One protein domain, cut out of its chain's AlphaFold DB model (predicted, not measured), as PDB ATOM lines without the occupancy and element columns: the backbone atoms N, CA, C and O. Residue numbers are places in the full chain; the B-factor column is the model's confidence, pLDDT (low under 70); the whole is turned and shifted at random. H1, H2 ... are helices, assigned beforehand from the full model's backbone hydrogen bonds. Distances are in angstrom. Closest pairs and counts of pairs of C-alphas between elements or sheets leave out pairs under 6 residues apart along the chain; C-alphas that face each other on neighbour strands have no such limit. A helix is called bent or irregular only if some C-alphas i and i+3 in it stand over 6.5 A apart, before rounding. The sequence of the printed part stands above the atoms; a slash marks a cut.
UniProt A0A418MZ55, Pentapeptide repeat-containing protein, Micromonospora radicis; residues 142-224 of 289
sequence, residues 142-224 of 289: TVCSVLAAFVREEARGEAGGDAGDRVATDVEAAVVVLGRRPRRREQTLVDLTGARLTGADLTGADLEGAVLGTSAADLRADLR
ATOM      1  N   THR A 142     184.893 146.300 135.263       91.00
ATOM      2  CA  THR A 142     185.865 146.750 136.265       91.00
ATOM      3  C   THR A 142     185.180 147.519 137.390       91.00
ATOM      4  O   THR A 142     185.455 147.257 138.558       91.00
ATOM      5  N   VAL A 143     184.259 148.429 137.063       93.56
ATOM      6  CA  VAL A 143     183.505 149.187 138.069       93.56
ATOM      7  C   VAL A 143     182.637 148.260 138.921       93.56
ATOM      8  O   VAL A 143     182.668 148.375 140.145       93.56
ATOM      9  N   CYS A 144     181.928 147.308 138.303       92.88
ATOM     10  CA  CYS A 144     181.130 146.321 139.034       92.88
ATOM     11  C   CYS A 144     181.990 145.533 140.031       92.88
ATOM     12  O   CYS A 144     181.623 145.387 141.193       92.88
ATOM     13  N   SER A 145     183.170 145.085 139.595       91.69
ATOM     14  CA  SER A 145     184.110 144.338 140.439       91.69
ATOM     15  C   SER A 145     184.632 145.167 141.616       91.69
ATOM     16  O   SER A 145     184.740 144.651 142.728       91.69
ATOM     17  N   VAL A 146     184.935 146.451 141.392       94.12
ATOM     18  CA  VAL A 146     185.414 147.370 142.438       94.12
ATOM     19  C   VAL A 146     184.325 147.654 143.468       94.12
ATOM     20  O   VAL A 146     184.588 147.540 144.662       94.12
ATOM     21  N   LEU A 147     183.104 147.973 143.031       94.31
ATOM     22  CA  LEU A 147     181.980 148.206 143.943       94.31
ATOM     23  C   LEU A 147     181.615 146.936 144.720       94.31
ATOM     24  O   LEU A 147     181.361 147.008 145.918       94.31
ATOM     25  N   ALA A 148     181.663 145.764 144.080       92.00
ATOM     26  CA  ALA A 148     181.439 144.490 144.755       92.00
ATOM     27  C   ALA A 148     182.513 144.209 145.816       92.00
ATOM     28  O   ALA A 148     182.197 143.800 146.930       92.00
ATOM     29  N   ALA A 149     183.785 144.466 145.497       91.81
ATOM     30  CA  ALA A 149     184.876 144.335 146.456       91.81
ATOM     31  C   ALA A 149     184.722 145.297 147.642       91.81
ATOM     32  O   ALA A 149     184.894 144.867 148.778       91.81
ATOM     33  N   PHE A 150     184.344 146.549 147.380       91.94
ATOM     34  CA  PHE A 150     184.057 147.543 148.412       91.94
ATOM     35  C   PHE A 150     182.944 147.077 149.354       91.94
ATOM     36  O   PHE A 150     183.150 147.032 150.561       91.94
ATOM     37  N   VAL A 151     181.808 146.629 148.805       90.38
ATOM     38  CA  VAL A 151     180.700 146.079 149.602       90.38
ATOM     39  C   VAL A 151     181.170 144.899 150.449       90.38
ATOM     40  O   VAL A 151     180.853 144.833 151.629       90.38
ATOM     41  N   ARG A 152     181.949 143.969 149.884       88.25
ATOM     42  CA  ARG A 152     182.457 142.814 150.637       88.25
ATOM     43  C   ARG A 152     183.412 143.201 151.768       88.25
ATOM     44  O   ARG A 152     183.459 142.473 152.754       88.25
ATOM     45  N   GLU A 153     184.203 144.254 151.610       86.50
ATOM     46  CA  GLU A 153     185.171 144.681 152.625       86.50
ATOM     47  C   GLU A 153     184.482 145.456 153.751       86.50
ATOM     48  O   GLU A 153     184.545 145.057 154.912       86.50
ATOM     49  N   GLU A 154     183.725 146.493 153.401       84.62
ATOM     50  CA  GLU A 154     183.076 147.376 154.373       84.62
ATOM     51  C   GLU A 154     181.909 146.680 155.094       84.62
ATOM     52  O   GLU A 154     181.731 146.847 156.297       84.62
ATOM     53  N   ALA A 155     181.166 145.785 154.424       79.75
ATOM     54  CA  ALA A 155     180.085 145.028 155.071       79.75
ATOM     55  C   ALA A 155     180.581 143.933 156.037       79.75
ATOM     56  O   ALA A 155     179.772 143.294 156.714       79.75
ATOM     57  N   ARG A 156     181.892 143.660 156.095       72.62
ATOM     58  CA  ARG A 156     182.491 142.787 157.123       72.62
ATOM     59  C   ARG A 156     182.924 143.568 158.361       72.62
ATOM     60  O   ARG A 156     183.099 142.968 159.423       72.62
ATOM     61  N   GLY A 157     183.095 144.878 158.221       61.19
ATOM     62  CA  GLY A 157     183.809 145.744 159.144       61.19
ATOM     63  C   GLY A 157     182.959 146.483 160.174       61.19
ATOM     64  O   GLY A 157     183.266 147.628 160.428       61.19
ATOM     65  N   GLU A 158     181.957 145.866 160.815       51.78
ATOM     66  CA  GLU A 158     181.335 146.398 162.055       51.78
ATOM     67  C   GLU A 158     180.918 145.268 163.021       51.78
ATOM     68  O   GLU A 158     179.848 145.259 163.623       51.78
ATOM     69  N   ALA A 159     181.778 144.265 163.210       46.94
ATOM     70  CA  ALA A 159     181.526 143.159 164.144       46.94
ATOM     71  C   ALA A 159     181.739 143.514 165.640       46.94
ATOM     72  O   ALA A 159     181.976 142.613 166.442       46.94
ATOM     73  N   GLY A 160     181.693 144.795 166.031       47.59
ATOM     74  CA  GLY A 160     182.146 145.241 167.360       47.59
ATOM     75  C   GLY A 160     181.358 146.363 168.042       47.59
ATOM     76  O   GLY A 160     181.854 146.897 169.031       47.59
ATOM     77  N   GLY A 161     180.169 146.734 167.560       45.47
ATOM     78  CA  GLY A 161     179.352 147.784 168.178       45.47
ATOM     79  C   GLY A 161     177.919 147.328 168.429       45.47
ATOM     80  O   GLY A 161     177.230 146.922 167.503       45.47
ATOM     81  N   ASP A 162     177.467 147.434 169.677       45.34
ATOM     82  CA  ASP A 162     176.097 147.184 170.161       45.34
ATOM     83  C   ASP A 162     175.095 148.265 169.681       45.34
ATOM     84  O   ASP A 162     174.306 148.823 170.438       45.34
ATOM     85  N   ALA A 163     175.163 148.620 168.396       45.69
ATOM     86  CA  ALA A 163     174.311 149.610 167.748       45.69
ATOM     87  C   ALA A 163     173.719 149.034 166.452       45.69
ATOM     88  O   ALA A 163     173.965 149.524 165.361       45.69
ATOM     89  N   GLY A 164     172.920 147.977 166.616       48.75
ATOM     90  CA  GLY A 164     171.790 147.615 165.757       48.75
ATOM     91  C   GLY A 164     171.990 147.650 164.241       48.75
ATOM     92  O   GLY A 164     171.598 148.625 163.608       48.75
ATOM     93  N   ASP A 165     172.454 146.526 163.693       57.84
ATOM     94  CA  ASP A 165     171.879 145.803 162.538       57.84
ATOM     95  C   ASP A 165     171.551 146.592 161.251       57.84
ATOM     96  O   ASP A 165     170.767 146.135 160.424       57.84
ATOM     97  N   ARG A 166     172.116 147.790 161.067       62.53
ATOM     98  CA  ARG A 166     171.907 148.623 159.881       62.53
ATOM     99  C   ARG A 166     173.191 148.733 159.080       62.53
ATOM    100  O   ARG A 166     174.237 149.099 159.602       62.53
ATOM    101  N   VAL A 167     173.073 148.430 157.793       75.44
ATOM    102  CA  VAL A 167     174.150 148.534 156.809       75.44
ATOM    103  C   VAL A 167     174.670 149.969 156.733       75.44
ATOM    104  O   VAL A 167     173.893 150.925 156.753       75.44
ATOM    105  N   ALA A 168     175.991 150.120 156.620       84.56
ATOM    106  CA  ALA A 168     176.617 151.418 156.412       84.56
ATOM    107  C   ALA A 168     176.080 152.086 155.127       84.56
ATOM    108  O   ALA A 168     175.886 151.443 154.094       84.56
ATOM    109  N   THR A 169     175.817 153.393 155.184       88.50
ATOM    110  CA  THR A 169     175.117 154.138 154.115       88.50
ATOM    111  C   THR A 169     175.825 154.082 152.756       88.50
ATOM    112  O   THR A 169     175.197 154.130 151.703       88.50
ATOM    113  N   ASP A 170     177.148 153.995 152.758       90.62
ATOM    114  CA  ASP A 170     177.979 153.802 151.572       90.62
ATOM    115  C   ASP A 170     177.912 152.378 151.009       90.62
ATOM    116  O   ASP A 170     177.861 152.215 149.791       90.62
ATOM    117  N   VAL A 171     177.865 151.353 151.860       90.00
ATOM    118  CA  VAL A 171     177.627 149.965 151.447       90.00
ATOM    119  C   VAL A 171     176.255 149.846 150.791       90.00
ATOM    120  O   VAL A 171     176.151 149.307 149.690       90.00
ATOM    121  N   GLU A 172     175.218 150.413 151.409       89.19
ATOM    122  CA  GLU A 172     173.869 150.466 150.840       89.19
ATOM    123  C   GLU A 172     173.869 151.173 149.475       89.19
ATOM    124  O   GLU A 172     173.396 150.614 148.482       89.19
ATOM    125  N   ALA A 173     174.491 152.353 149.378       91.25
ATOM    126  CA  ALA A 173     174.607 153.085 148.118       91.25
ATOM    127  C   ALA A 173     175.337 152.277 147.031       91.25
ATOM    128  O   ALA A 173     174.909 152.268 145.876       91.25
ATOM    129  N   ALA A 174     176.417 151.574 147.380       92.81
ATOM    130  CA  ALA A 174     177.164 150.748 146.438       92.81
ATOM    131  C   ALA A 174     176.328 149.567 145.916       92.81
ATOM    132  O   ALA A 174     176.361 149.286 144.716       92.81
ATOM    133  N   VAL A 175     175.535 148.915 146.775       90.38
ATOM    134  CA  VAL A 175     174.619 147.841 146.353       90.38
ATOM    135  C   VAL A 175     173.499 148.388 145.468       90.38
ATOM    136  O   VAL A 175     173.197 147.789 144.436       90.38
ATOM    137  N   VAL A 176     172.924 149.547 145.800       90.69
ATOM    138  CA  VAL A 176     171.905 150.202 144.963       90.69
ATOM    139  C   VAL A 176     172.463 150.548 143.579       90.69
ATOM    140  O   VAL A 176     171.807 150.276 142.573       90.69
ATOM    141  N   VAL A 177     173.684 151.087 143.497       93.25
ATOM    142  CA  VAL A 177     174.355 151.376 142.215       93.25
ATOM    143  C   VAL A 177     174.608 150.098 141.413       93.25
ATOM    144  O   VAL A 177     174.326 150.062 140.215       93.25
ATOM    145  N   LEU A 178     175.084 149.026 142.059       91.19
ATOM    146  CA  LEU A 178     175.229 147.714 141.419       91.19
ATOM    147  C   LEU A 178     173.884 147.180 140.913       91.19
ATOM    148  O   LEU A 178     173.825 146.599 139.833       91.19
ATOM    149  N   GLY A 179     172.804 147.413 141.654       88.19
ATOM    150  CA  GLY A 179     171.448 147.049 141.262       88.19
ATOM    151  C   GLY A 179     170.872 147.890 140.123       88.19
ATOM    152  O   GLY A 179     169.997 147.432 139.402       88.19
ATOM    153  N   ARG A 180     171.341 149.119 139.911       88.69
ATOM    154  CA  ARG A 180     170.886 149.979 138.801       88.69
ATOM    155  C   ARG A 180     171.757 149.860 137.551       88.69
ATOM    156  O   ARG A 180     171.543 150.589 136.579       88.69
ATOM    157  N   ARG A 181     172.740 148.954 137.555       89.69
ATOM    158  CA  ARG A 181     173.709 148.835 136.465       89.69
ATOM    159  C   ARG A 181     173.040 148.472 135.130       89.69
ATOM    160  O   ARG A 181     172.102 147.674 135.101       89.69
ATOM    161  N   PRO A 182     173.524 149.005 133.991       86.31
ATOM    162  CA  PRO A 182     173.011 148.615 132.683       86.31
ATOM    163  C   PRO A 182     173.195 147.113 132.439       86.31
ATOM    164  O   PRO A 182     174.312 146.608 132.540       86.31
ATOM    165  N   ARG A 183     172.129 146.409 132.037       83.31
ATOM    166  CA  ARG A 183     172.206 144.986 131.667       83.31
ATOM    167  C   ARG A 183     173.104 144.806 130.438       83.31
ATOM    168  O   ARG A 183     172.726 145.153 129.317       83.31
ATOM    169  N   ARG A 184     174.308 144.278 130.650       83.31
ATOM    170  CA  ARG A 184     175.316 143.987 129.616       83.31
ATOM    171  C   ARG A 184     175.836 142.563 129.803       83.31
ATOM    172  O   ARG A 184     175.618 141.953 130.843       83.31
ATOM    173  N   ARG A 185     176.510 142.011 128.785       75.94
ATOM    174  CA  ARG A 185     177.231 140.740 128.952       75.94
ATOM    175  C   ARG A 185     178.411 140.972 129.892       75.94
ATOM    176  O   ARG A 185     179.370 141.635 129.507       75.94
ATOM    177  N   GLU A 186     178.303 140.432 131.095       76.69
ATOM    178  CA  GLU A 186     179.349 140.413 132.115       76.69
ATOM    179  C   GLU A 186     180.075 139.065 132.011       76.69
ATOM    180  O   GLU A 186     179.426 138.020 131.962       76.69
ATOM    181  N   GLN A 187     181.407 139.075 131.887       76.12
ATOM    182  CA  GLN A 187     182.193 137.831 131.886       76.12
ATOM    183  C   GLN A 187     182.379 137.308 133.314       76.12
ATOM    184  O   GLN A 187     182.442 136.099 133.531       76.12
ATOM    185  N   THR A 188     182.417 138.226 134.279       74.12
ATOM    186  CA  THR A 188     182.531 137.960 135.710       74.12
ATOM    187  C   THR A 188     181.228 138.319 136.419       74.12
ATOM    188  O   THR A 188     180.708 139.419 136.239       74.12
ATOM    189  N   LEU A 189     180.709 137.406 137.242       77.56
ATOM    190  CA  LEU A 189     179.528 137.666 138.070       77.56
ATOM    191  C   LEU A 189     179.856 138.658 139.195       77.56
ATOM    192  O   LEU A 189     180.969 138.674 139.727       77.56
ATOM    193  N   VAL A 190     178.865 139.454 139.595       84.25
ATOM    194  CA  VAL A 190     178.973 140.346 140.758       84.25
ATOM    195  C   VAL A 190     178.971 139.498 142.031       84.25
ATOM    196  O   VAL A 190     177.929 139.017 142.469       84.25
ATOM    197  N   ASP A 191     180.145 139.289 142.615       84.94
ATOM    198  CA  ASP A 191     180.310 138.495 143.834       84.94
ATOM    199  C   ASP A 191     180.169 139.361 145.095       84.94
ATOM    200  O   ASP A 191     181.025 140.200 145.379       84.94
ATOM    201  N   LEU A 192     179.118 139.134 145.884       84.88
ATOM    202  CA  LEU A 192     178.892 139.770 147.187       84.88
ATOM    203  C   LEU A 192     178.962 138.743 148.333       84.88
ATOM    204  O   LEU A 192     178.396 138.944 149.409       84.88
ATOM    205  N   THR A 193     179.653 137.620 148.121       81.00
ATOM    206  CA  THR A 193     179.737 136.525 149.093       81.00
ATOM    207  C   THR A 193     180.292 136.996 150.439       81.00
ATOM    208  O   THR A 193     181.385 137.560 150.539       81.00
ATOM    209  N   GLY A 194     179.536 136.727 151.504       73.62
ATOM    210  CA  GLY A 194     179.915 137.056 152.878       73.62
ATOM    211  C   GLY A 194     179.768 138.533 153.255       73.62
ATOM    212  O   GLY A 194     180.243 138.906 154.325       73.62
ATOM    213  N   ALA A 195     179.144 139.361 152.409       79.50
ATOM    214  CA  ALA A 195     178.697 140.693 152.804       79.50
ATOM    215  C   ALA A 195     177.455 140.579 153.706       79.50
ATOM    216  O   ALA A 195     176.483 139.906 153.350       79.50
ATOM    217  N   ARG A 196     177.477 141.226 154.878       76.44
ATOM    218  CA  ARG A 196     176.305 141.317 155.758       76.44
ATOM    219  C   ARG A 196     175.477 142.527 155.340       76.44
ATOM    220  O   ARG A 196     175.870 143.658 155.592       76.44
ATOM    221  N   LEU A 197     174.357 142.272 154.668       75.94
ATOM    222  CA  LEU A 197     173.448 143.308 154.161       75.94
ATOM    223  C   LEU A 197     172.110 143.344 154.923       75.94
ATOM    224  O   LEU A 197     171.094 143.785 154.386       75.94
ATOM    225  N   THR A 198     172.100 142.833 156.155       70.44
ATOM    226  CA  THR A 198     170.917 142.777 157.017       70.44
ATOM    227  C   THR A 198     170.337 144.178 157.208       70.44
ATOM    228  O   THR A 198     171.059 145.107 157.554       70.44
ATOM    229  N   GLY A 199     169.045 144.350 156.923       65.81
ATOM    230  CA  GLY A 199     168.353 145.630 157.104       65.81
ATOM    231  C   GLY A 199     168.597 146.704 156.031       65.81
ATOM    232  O   GLY A 199     168.097 147.813 156.206       65.81
ATOM    233  N   ALA A 200     169.315 146.418 154.935       70.44
ATOM    234  CA  ALA A 200     169.439 147.357 153.811       70.44
ATOM    235  C   ALA A 200     168.140 147.475 152.996       70.44
ATOM    236  O   ALA A 200     167.517 146.461 152.665       70.44
ATOM    237  N   ASP A 201     167.780 148.699 152.592       73.88
ATOM    238  CA  ASP A 201     166.720 148.924 151.608       73.88
ATOM    239  C   ASP A 201     167.287 148.777 150.189       73.88
ATOM    240  O   ASP A 201     167.950 149.657 149.641       73.88
ATOM    241  N   LEU A 202     167.021 147.624 149.578       74.31
ATOM    242  CA  LEU A 202     167.452 147.306 148.215       74.31
ATOM    243  C   LEU A 202     166.303 147.414 147.205       74.31
ATOM    244  O   LEU A 202     166.356 146.814 146.128       74.31
ATOM    245  N   THR A 203     165.248 148.163 147.532       69.75
ATOM    246  CA  THR A 203     164.071 148.284 146.669       69.75
ATOM    247  C   THR A 203     164.459 148.822 145.287       69.75
ATOM    248  O   THR A 203     164.983 149.927 145.132       69.75
ATOM    249  N   GLY A 204     164.191 148.026 144.248       68.12
ATOM    250  CA  GLY A 204     164.511 148.366 142.859       68.12
ATOM    251  C   GLY A 204     165.961 148.098 142.435       68.12
ATOM    252  O   GLY A 204     166.341 148.508 141.337       68.12
ATOM    253  N   ALA A 205     166.766 147.427 143.264       75.50
ATOM    254  CA  ALA A 205     168.084 146.931 142.882       75.50
ATOM    255  C   ALA A 205     167.964 145.621 142.079       75.50
ATOM    256  O   ALA A 205     167.497 144.600 142.582       75.50
ATOM    257  N   ASP A 206     168.417 145.634 140.828       76.12
ATOM    258  CA  ASP A 206     168.528 144.454 139.974       76.12
ATOM    259  C   ASP A 206     169.852 143.713 140.227       76.12
ATOM    260  O   ASP A 206     170.899 143.984 139.629       76.12
ATOM    261  N   LEU A 207     169.805 142.761 141.157       74.12
ATOM    262  CA  LEU A 207     170.930 141.882 141.485       74.12
ATOM    263  C   LEU A 207     170.886 140.558 140.701       74.12
ATOM    264  O   LEU A 207     171.496 139.574 141.120       74.12
ATOM    265  N   GLU A 208     170.189 140.509 139.558       68.38
ATOM    266  CA  GLU A 208     170.194 139.334 138.681       68.38
ATOM    267  C   GLU A 208     171.643 138.977 138.284       68.38
ATOM    268  O   GLU A 208     172.441 139.836 137.891       68.38
ATOM    269  N   GLY A 209     172.007 137.701 138.455       63.28
ATOM    270  CA  GLY A 209     173.364 137.199 138.212       63.28
ATOM    271  C   GLY A 209     174.395 137.505 139.308       63.28
ATOM    272  O   GLY A 209     175.560 137.157 139.134       63.28
ATOM    273  N   ALA A 210     174.018 138.123 140.432       73.44
ATOM    274  CA  ALA A 210     174.930 138.303 141.561       73.44
ATOM    275  C   ALA A 210     175.049 137.025 142.411       73.44
ATOM    276  O   ALA A 210     174.070 136.306 142.625       73.44
ATOM    277  N   VAL A 211     176.247 136.754 142.932       73.50
ATOM    278  CA  VAL A 211     176.491 135.657 143.878       73.50
ATOM    279  C   VAL A 211     176.363 136.204 145.296       73.50
ATOM    280  O   VAL A 211     177.170 137.026 145.731       73.50
ATOM    281  N   LEU A 212     175.334 135.754 146.015       68.81
ATOM    282  CA  LEU A 212     175.095 136.084 147.418       68.81
ATOM    283  C   LEU A 212     175.457 134.862 148.273       68.81
ATOM    284  O   LEU A 212     174.940 133.767 148.058       68.81
ATOM    285  N   GLY A 213     176.371 135.037 149.226       52.66
ATOM    286  CA  GLY A 213     176.753 133.979 150.166       52.66
ATOM    287  C   GLY A 213     175.628 133.635 151.149       52.66
ATOM    288  O   GLY A 213     174.659 134.374 151.290       52.66
ATOM    289  N   THR A 214     175.778 132.526 151.876       44.41
ATOM    290  CA  THR A 214     174.774 131.872 152.745       44.41
ATOM    291  C   THR A 214     174.249 132.681 153.949       44.41
ATOM    292  O   THR A 214     173.588 132.113 154.812       44.41
ATOM    293  N   SER A 215     174.484 133.993 154.026       47.72
ATOM    294  CA  SER A 215     173.805 134.914 154.953       47.72
ATOM    295  C   SER A 215     172.521 135.523 154.365       47.72
ATOM    296  O   SER A 215     171.932 136.413 154.967       47.72
ATOM    297  N   ALA A 216     172.057 135.039 153.207       46.62
ATOM    298  CA  ALA A 216     170.852 135.496 152.505       46.62
ATOM    299  C   ALA A 216     169.514 135.256 153.249       46.62
ATOM    300  O   ALA A 216     168.454 135.510 152.681       46.62
ATOM    301  N   ALA A 217     169.542 134.776 154.497       45.06
ATOM    302  CA  ALA A 217     168.343 134.530 155.297       45.06
ATOM    303  C   ALA A 217     167.599 135.819 155.714       45.06
ATOM    304  O   ALA A 217     166.419 135.734 156.035       45.06
ATOM    305  N   ASP A 218     168.233 136.997 155.628       46.50
ATOM    306  CA  ASP A 218     167.669 138.249 156.161       46.50
ATOM    307  C   ASP A 218     167.456 139.370 155.122       46.50
ATOM    308  O   ASP A 218     167.290 140.538 155.481       46.50
ATOM    309  N   LEU A 219     167.409 139.046 153.820       50.28
ATOM    310  CA  LEU A 219     167.008 139.999 152.768       50.28
ATOM    311  C   LEU A 219     165.502 140.282 152.861       50.28
ATOM    312  O   LEU A 219     164.683 139.752 152.108       50.28
ATOM    313  N   ARG A 220     165.112 141.106 153.829       41.66
ATOM    314  CA  ARG A 220     163.723 141.493 154.060       41.66
ATOM    315  C   ARG A 220     163.358 142.719 153.220       41.66
ATOM    316  O   ARG A 220     163.100 143.773 153.776       41.66
ATOM    317  N   ALA A 221     163.310 142.571 151.895       38.28
ATOM    318  CA  ALA A 221     162.595 143.496 151.007       38.28
ATOM    319  C   ALA A 221     162.408 142.893 149.602       38.28
ATOM    320  O   ALA A 221     163.347 142.769 148.825       38.28
ATOM    321  N   ASP A 222     161.166 142.490 149.331       39.28
ATOM    322  CA  ASP A 222     160.477 142.377 148.037       39.28
ATOM    323  C   ASP A 222     161.352 142.463 146.757       39.28
ATOM    324  O   ASP A 222     161.370 143.469 146.048       39.28
ATOM    325  N   LEU A 223     162.020 141.359 146.393       43.31
ATOM    326  CA  LEU A 223     162.548 141.119 145.039       43.31
ATOM    327  C   LEU A 223     161.380 140.869 144.064       43.31
ATOM    328  O   LEU A 223     161.232 139.788 143.493       43.31
ATOM    329  N   ARG A 224     160.494 141.854 143.892       38.50
ATOM    330  CA  ARG A 224     159.435 141.804 142.883       38.50
ATOM    331  C   ARG A 224     159.988 142.301 141.547       38.50
ATOM    332  O   ARG A 224     160.418 143.450 141.463       38.50
TER     333      ARG A 224
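AT A GLANCE: This is residues 142 to 224 of the 289 residues of the protein "Pentapeptide repeat-containing protein" of Micromonospora radicis (UniProt A0A418MZ55). The model has little regular structure: two helices lie side by side as a helical hairpin, H1 then H2, and a long stretch with no named element, residues 180 to 224, winds in irregular turns beside them. The printed part has 83 residues, with 24 in the two named helices and no named strand; its class is all helix. It is compact, with a radius of gyration of the C-alphas of 12.3 A, yet elongated, spanning 42 by 27 by 22 A.

HOW THE PARTS SIT: H1, residues 142 to 154, and H2, residues 169 to 179, touch; their closest C-alphas, those of Val 151 and Val 171, are 5.3 A apart. They run opposite ways at a shallow tilt of 34 degrees, only just short of steep. In both, every O i to N i+4 pair is within hydrogen-bond range.

IN THESE COORDINATES: H1 measures 18.3 A from C-alpha 142 at (185.865, 146.750, 136.265) to C-alpha 154. H2 measures 15.1 A and ends with C-alpha 179 at (171.448, 147.049, 141.262).

THE WHOLE: The C-alphas farthest apart, those of Asp 162 and Arg 185, are 41.7 A apart. The link from H1 to H2 is long, 14 residues. The printed part has no cut. Its mean pLDDT is 73.0, and residues 157 to 166 and 212 to 224 are among those under 70.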